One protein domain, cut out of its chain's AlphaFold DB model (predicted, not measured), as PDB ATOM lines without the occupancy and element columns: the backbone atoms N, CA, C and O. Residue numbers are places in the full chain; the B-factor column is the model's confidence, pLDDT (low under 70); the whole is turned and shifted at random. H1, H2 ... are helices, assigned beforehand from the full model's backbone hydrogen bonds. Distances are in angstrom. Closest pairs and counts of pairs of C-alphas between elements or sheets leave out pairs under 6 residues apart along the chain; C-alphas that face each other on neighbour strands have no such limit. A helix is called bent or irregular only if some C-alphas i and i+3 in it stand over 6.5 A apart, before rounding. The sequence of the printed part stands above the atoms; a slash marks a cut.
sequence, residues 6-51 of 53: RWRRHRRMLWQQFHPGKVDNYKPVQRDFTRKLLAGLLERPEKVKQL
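What this domain is: This is residues 6 to 51 of the 53 residues of an uncharacterized protein of Trametes pubescens (UniProt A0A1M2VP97). One long, kinked helix, H2, has a free arm, H1, at its first end, the two making an open corner, while the short H3 folds back over its last end as a helical hairpin. Residues 6 to 17 of H1 stick out with nothing packed on them. The printed part has 46 residues with three named helices, H1, H2 and H3 in that order, no named strand, and the class all helix. It is extended, with a radius of gyration of the C-alphas of 16.0 A, and the C-alphas span 45 by 22 by 9 A.

Where its parts are: Find C-alpha 20 at (144.343, 216.752, 170.812); from there H2, residues 20 to 43, runs 34.5 A to C-alpha 43 at (176.172, 213.204, 183.512). Near residue 27 it has a kink of 46 degrees, and it is only just irregular, with C-alphas 25 and 28 6.9 A apart. Before it comes H1, residues 6 to 18, 18.1 A long, beginning at C-alpha 6 at (142.088, 201.701, 154.249). After it comes H3, residues 45 to 51, 10.4 A long and irregular: C-alphas 46 and 49 are 7.2 A apart.

How they stand to each other: Look at residues 37 to 41, the part of H2 that touches H3; the closest C-alphas are those of Leu 41 and Val 48, 5.7 A apart. The two helices of this hairpin run opposite ways at a steep tilt of 39 degrees. At the other end, H1 and H2 meet only through their link. H1 and H3 are apart. O i to N i+4 pairs are within hydrogen-bond range in 8 of 9 cases in H1, 16 of 20 in H2 and 1 of 3 in H3, where 3 of 4 O i to N i+3 pairs are within range.

The domain as a whole: The two C-alphas farthest apart are those of Arg 6 and Glu 43, at 46.4 A. The printed part has no cut, and both links are tight. Mean pLDDT of the printed part is 88.2; look to residues 50 to 51 for values under 70.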
ATOM      1  N   ARG A   6     140.985 202.107 153.365       90.69
ATOM      2  CA  ARG A   6     142.088 201.701 154.249       90.69
ATOM      3  C   ARG A   6     142.708 202.890 154.990       90.69
ATOM      4  O   ARG A   6     142.857 202.830 156.206       90.69
ATOM      5  N   TRP A   7     142.982 203.991 154.286       90.75
ATOM      6  CA  TRP A   7     143.522 205.211 154.895       90.75
ATOM      7  C   TRP A   7     142.571 205.788 155.943       90.75
ATOM      8  O   TRP A   7     142.980 206.082 157.063       90.75
ATOM      9  N   ARG A   8     141.277 205.888 155.612       91.44
ATOM     10  CA  ARG A   8     140.265 206.409 156.546       91.44
ATOM     11  C   ARG A   8     140.175 205.573 157.823       91.44
ATOM     12  O   ARG A   8     140.034 206.134 158.906       91.44
ATOM     13  N   ARG A   9     140.297 204.247 157.703       92.19
ATOM     14  CA  ARG A   9     140.311 203.324 158.846       92.19
ATOM     15  C   ARG A   9     141.517 203.566 159.750       92.19
ATOM     16  O   ARG A   9     141.334 203.779 160.943       92.19
ATOM     17  N   HIS A  10     142.722 203.597 159.181       92.50
ATOM     18  CA  HIS A  10     143.950 203.830 159.947       92.50
ATOM     19  C   HIS A  10     143.954 205.212 160.604       92.50
ATOM     20  O   HIS A  10     144.272 205.336 161.783       92.50
ATOM     21  N   ARG A  11     143.516 206.248 159.879       91.88
ATOM     22  CA  ARG A  11     143.387 207.602 160.428       91.88
ATOM     23  C   ARG A  11     142.436 207.640 161.623       91.88
ATOM     24  O   ARG A  11     142.742 208.297 162.609       91.88
ATOM     25  N   ARG A  12     141.299 206.936 161.558       93.56
ATOM     26  CA  ARG A  12     140.350 206.863 162.680       93.56
ATOM     27  C   ARG A  12     140.962 206.168 163.896       93.56
ATOM     28  O   ARG A  12     140.792 206.665 165.001       93.56
ATOM     29  N   MET A  13     141.689 205.069 163.694       93.38
ATOM     30  CA  MET A  13     142.387 204.363 164.777       93.38
ATOM     31  C   MET A  13     143.444 205.253 165.443       93.38
ATOM     32  O   MET A  13     143.454 205.377 166.662       93.38
ATOM     33  N   LEU A  14     144.270 205.948 164.653       92.56
ATOM     34  CA  LEU A  14     145.237 206.919 165.174       92.56
ATOM     35  C   LEU A  14     144.540 208.044 165.942       92.56
ATOM     36  O   LEU A  14     144.956 208.390 167.040       92.56
ATOM     37  N   TRP A  15     143.442 208.580 165.406       92.50
ATOM     38  CA  TRP A  15     142.705 209.654 166.066       92.50
ATOM     39  C   TRP A  15     142.140 209.235 167.427       92.50
ATOM     40  O   TRP A  15     142.131 210.046 168.341       92.50
ATOM     41  N   GLN A  16     141.722 207.979 167.615       91.19
ATOM     42  CA  GLN A  16     141.236 207.500 168.919       91.19
ATOM     43  C   GLN A  16     142.290 207.601 170.032       91.19
ATOM     44  O   GLN A  16     141.930 207.802 171.189       91.19
ATOM     45  N   GLN A  17     143.573 207.475 169.688       90.12
ATOM     46  CA  GLN A  17     144.676 207.494 170.655       90.12
ATOM     47  C   GLN A  17     145.385 208.854 170.714       90.12
ATOM     48  O   GLN A  17     145.776 209.303 171.785       90.12
ATOM     49  N   PHE A  18     145.505 209.535 169.574       89.31
ATOM     50  CA  PHE A  18     146.345 210.723 169.404       89.31
ATOM     51  C   PHE A  18     145.551 211.999 169.091       89.31
ATOM     52  O   PHE A  18     146.101 212.952 168.538       89.31
ATOM     53  N   HIS A  19     144.253 212.048 169.407       89.56
ATOM     54  CA  HIS A  19     143.500 213.296 169.272       89.56
ATOM     55  C   HIS A  19     144.007 214.361 170.265       89.56
ATOM     56  O   HIS A  19     144.494 214.010 171.341       89.56
ATOM     57  N   PRO A  20     143.834 215.664 169.970       88.69
ATOM     58  CA  PRO A  20     144.343 216.752 170.812       88.69
ATOM     59  C   PRO A  20     143.960 216.637 172.296       88.69
ATOM     60  O   PRO A  20     144.792 216.845 173.169       88.69
ATOM     61  N   GLY A  21     142.736 216.194 172.595       89.81
ATOM     62  CA  GLY A  21     142.285 215.951 173.975       89.81
ATOM     63  C   GLY A  21     143.010 214.829 174.743       89.81
ATOM     64  O   GLY A  21     142.800 214.705 175.942       89.81
ATOM     65  N   LYS A  22     143.844 213.998 174.099       88.75
ATOM     66  CA  LYS A  22     144.712 213.014 174.779       88.75
ATOM     67  C   LYS A  22     146.111 213.550 175.054       88.75
ATOM     68  O   LYS A  22     146.825 212.934 175.837       88.75
ATOM     69  N   VAL A  23     146.505 214.672 174.447       86.81
ATOM     70  CA  VAL A  23     147.864 215.228 174.572       86.81
ATOM     71  C   VAL A  23     148.225 215.465 176.037       86.81
ATOM     72  O   VAL A  23     149.312 215.090 176.471       86.81
ATOM     73  N   ASP A  24     147.284 215.985 176.829       90.75
ATOM     74  CA  ASP A  24     147.499 216.227 178.257       90.75
ATOM     75  C   ASP A  24     147.747 214.945 179.061       90.75
ATOM     76  O   ASP A  24     148.538 214.960 180.002       90.75
ATOM     77  N   ASN A  25     147.175 213.812 178.644       92.50
ATOM     78  CA  ASN A  25     147.392 212.524 179.306       92.50
ATOM     79  C   ASN A  25     148.817 211.993 179.094       92.50
ATOM     80  O   ASN A  25     149.315 211.229 179.918       92.50
ATOM     81  N   TYR A  26     149.487 212.401 178.013       91.69
ATOM     82  CA  TYR A  26     150.871 212.015 177.732       91.69
ATOM     83  C   TYR A  26     151.897 212.948 178.383       91.69
ATOM     84  O   TYR A  26     153.051 212.545 178.544       91.69
ATOM     85  N   LYS A  27     151.503 214.157 178.815       91.56
ATOM     86  CA  LYS A  27     152.413 215.129 179.450       91.56
ATOM     87  C   LYS A  27     153.207 214.553 180.632       91.56
ATOM     88  O   LYS A  27     154.407 214.816 180.691       91.56
ATOM     89  N   PRO A  28     152.621 213.775 181.566       95.00
ATOM     90  CA  PRO A  28     153.382 213.209 182.678       95.00
ATOM     91  C   PRO A  28     154.486 212.256 182.212       95.00
ATOM     92  O   PRO A  28     155.611 212.348 182.698       95.00
ATOM     93  N   VAL A  29     154.177 211.398 181.234       93.94
ATOM     94  CA  VAL A  29     155.124 210.435 180.655       93.94
ATOM     95  C   VAL A  29     156.225 211.167 179.895       93.94
ATOM     96  O   VAL A  29     157.402 210.931 180.143       93.94
ATOM     97  N   GLN A  30     155.857 212.115 179.029       93.88
ATOM     98  CA  GLN A  30     156.817 212.941 178.294       93.88
ATOM     99  C   GLN A  30     157.768 213.659 179.251       93.88
ATOM    100  O   GLN A  30     158.977 213.602 179.069       93.88
ATOM    101  N   ARG A  31     157.236 214.263 180.320       95.56
ATOM    102  CA  ARG A  31     158.034 214.966 181.329       95.56
ATOM    103  C   ARG A  31     159.014 214.044 182.052       95.56
ATOM    104  O   ARG A  31     160.133 214.472 182.322       95.56
ATOM    105  N   ASP A  32     158.608 212.822 182.386       95.00
ATOM    106  CA  ASP A  32     159.492 211.838 183.020       95.00
ATOM    107  C   ASP A  32     160.656 211.455 182.095       95.00
ATOM    108  O   ASP A  32     161.823 211.564 182.477       95.00
ATOM    109  N   PHE A  33     160.352 211.125 180.837       91.75
ATOM    110  CA  PHE A  33     161.375 210.837 179.830       91.75
ATOM    111  C   PHE A  33     162.301 212.031 179.585       91.75
ATOM    112  O   PHE A  33     163.517 211.860 179.538       91.75
ATOM    113  N   THR A  34     161.761 213.250 179.502       92.81
ATOM    114  CA  THR A  34     162.572 214.465 179.354       92.81
ATOM    115  C   THR A  34     163.519 214.652 180.535       92.81
ATOM    116  O   THR A  34     164.688 214.961 180.327       92.81
ATOM    117  N   ARG A  35     163.065 214.435 181.775       93.56
ATOM    118  CA  ARG A  35     163.935 214.545 182.958       93.56
ATOM    119  C   ARG A  35     165.069 213.525 182.922       93.56
ATOM    120  O   ARG A  35     166.208 213.899 183.179       93.56
ATOM    121  N   LYS A  36     164.777 212.273 182.558       89.38
ATOM    122  CA  LYS A  36     165.790 211.213 182.409       89.38
ATOM    123  C   LYS A  36     166.808 211.552 181.326       89.38
ATOM    124  O   LYS A  36     168.005 211.397 181.545       89.38
ATOM    125  N   LEU A  37     166.337 212.067 180.192       89.56
ATOM    126  CA  LEU A  37     167.199 212.510 179.101       89.56
ATOM    127  C   LEU A  37     168.137 213.638 179.553       89.56
ATOM    128  O   LEU A  37     169.335 213.564 179.308       89.56
ATOM    129  N   LEU A  38     167.606 214.656 180.238       90.50
ATOM    130  CA  LEU A  38     168.391 215.795 180.724       90.50
ATOM    131  C   LEU A  38     169.391 215.396 181.817       90.50
ATOM    132  O   LEU A  38     170.516 215.883 181.805       90.50
ATOM    133  N   ALA A  39     169.010 214.496 182.725       89.69
ATOM    134  CA  ALA A  39     169.926 213.948 183.723       89.69
ATOM    135  C   ALA A  39     171.073 213.173 183.053       89.69
ATOM    136  O   ALA A  39     172.240 213.426 183.339       89.69
ATOM    137  N   GLY A  40     170.753 212.306 182.087       86.19
ATOM    138  CA  GLY A  40     171.759 211.579 181.312       86.19
ATOM    139  C   GLY A  40     172.670 212.501 180.493       86.19
ATOM    140  O   GLY A  40     173.874 212.263 180.430       86.19
ATOM    141  N   LEU A  41     172.120 213.574 179.911       88.00
ATOM    142  CA  LEU A  41     172.887 214.610 179.211       88.00
ATOM    143  C   LEU A  41     173.872 215.314 180.146       88.00
ATOM    144  O   LEU A  41     175.014 215.534 179.752       88.00
ATOM    145  N   LEU A  42     173.437 215.660 181.359       89.25
ATOM    146  CA  LEU A  42     174.278 216.333 182.345       89.25
ATOM    147  C   LEU A  42     175.428 215.437 182.819       89.25
ATOM    148  O   LEU A  42     176.549 215.909 182.972       89.25
ATOM    149  N   GLU A  43     175.160 214.150 183.040       88.12
ATOM    150  CA  GLU A  43     176.172 213.204 183.512       88.12
ATOM    151  C   GLU A  43     177.145 212.774 182.410       88.12
ATOM    152  O   GLU A  43     178.341 212.620 182.660       88.12
ATOM    153  N   ARG A  44     176.637 212.494 181.201       84.75
ATOM    154  CA  ARG A  44     177.410 211.925 180.086       84.75
ATOM    155  C   ARG A  44     176.870 212.428 178.743       84.75
ATOM    156  O   ARG A  44     176.162 211.684 178.056       84.75
ATOM    157  N   PRO A  45     177.245 213.645 178.316       78.31
ATOM    158  CA  PRO A  45     176.707 214.252 177.099       78.31
ATOM    159  C   PRO A  45     176.958 213.411 175.836       78.31
ATOM    160  O   PRO A  45     176.093 213.324 174.966       78.31
ATOM    161  N   GLU A  46     178.080 212.687 175.787       80.88
ATOM    162  CA  GLU A  46     178.445 211.747 174.712       80.88
ATOM    163  C   GLU A  46     177.374 210.663 174.462       80.88
ATOM    164  O   GLU A  46     177.215 210.157 173.349       80.88
ATOM    165  N   LYS A  47     176.629 210.278 175.511       72.00
ATOM    166  CA  LYS A  47     175.674 209.159 175.491       72.00
ATOM    167  C   LYS A  47     174.257 209.557 175.110       72.00
ATOM    168  O   LYS A  47     173.413 208.681 174.941       72.00
ATOM    169  N   VAL A  48     173.970 210.841 174.919       71.69
ATOM    170  CA  VAL A  48     172.606 211.293 174.604       71.69
ATOM    171  C   VAL A  48     172.071 210.695 173.311       71.69
ATOM    172  O   VAL A  48     170.891 210.369 173.239       71.69
ATOM    173  N   LYS A  49     172.936 210.434 172.324       71.19
ATOM    174  CA  LYS A  49     172.534 209.724 171.101       71.19
ATOM    175  C   LYS A  49     172.006 208.310 171.375       71.19
ATOM    176  O   LYS A  49     171.126 207.871 170.653       71.19
ATOM    177  N   GLN A  50     172.499 207.627 172.412       69.94
ATOM    178  CA  GLN A  50     172.045 206.281 172.796       69.94
ATOM    179  C   GLN A  50     170.700 206.307 173.531       69.94
ATOM    180  O   GLN A  50     169.966 205.331 173.482       69.94
ATOM    181  N   LEU A  51     170.364 207.418 174.196       64.94
ATOM    182  CA  LEU A  51     169.074 207.609 174.873       64.94
ATOM    183  C   LEU A  51     167.935 207.996 173.911       64.94
ATOM    184  O   LEU A  51     166.780 208.047 174.327       64.94
TER     185      LEU A  51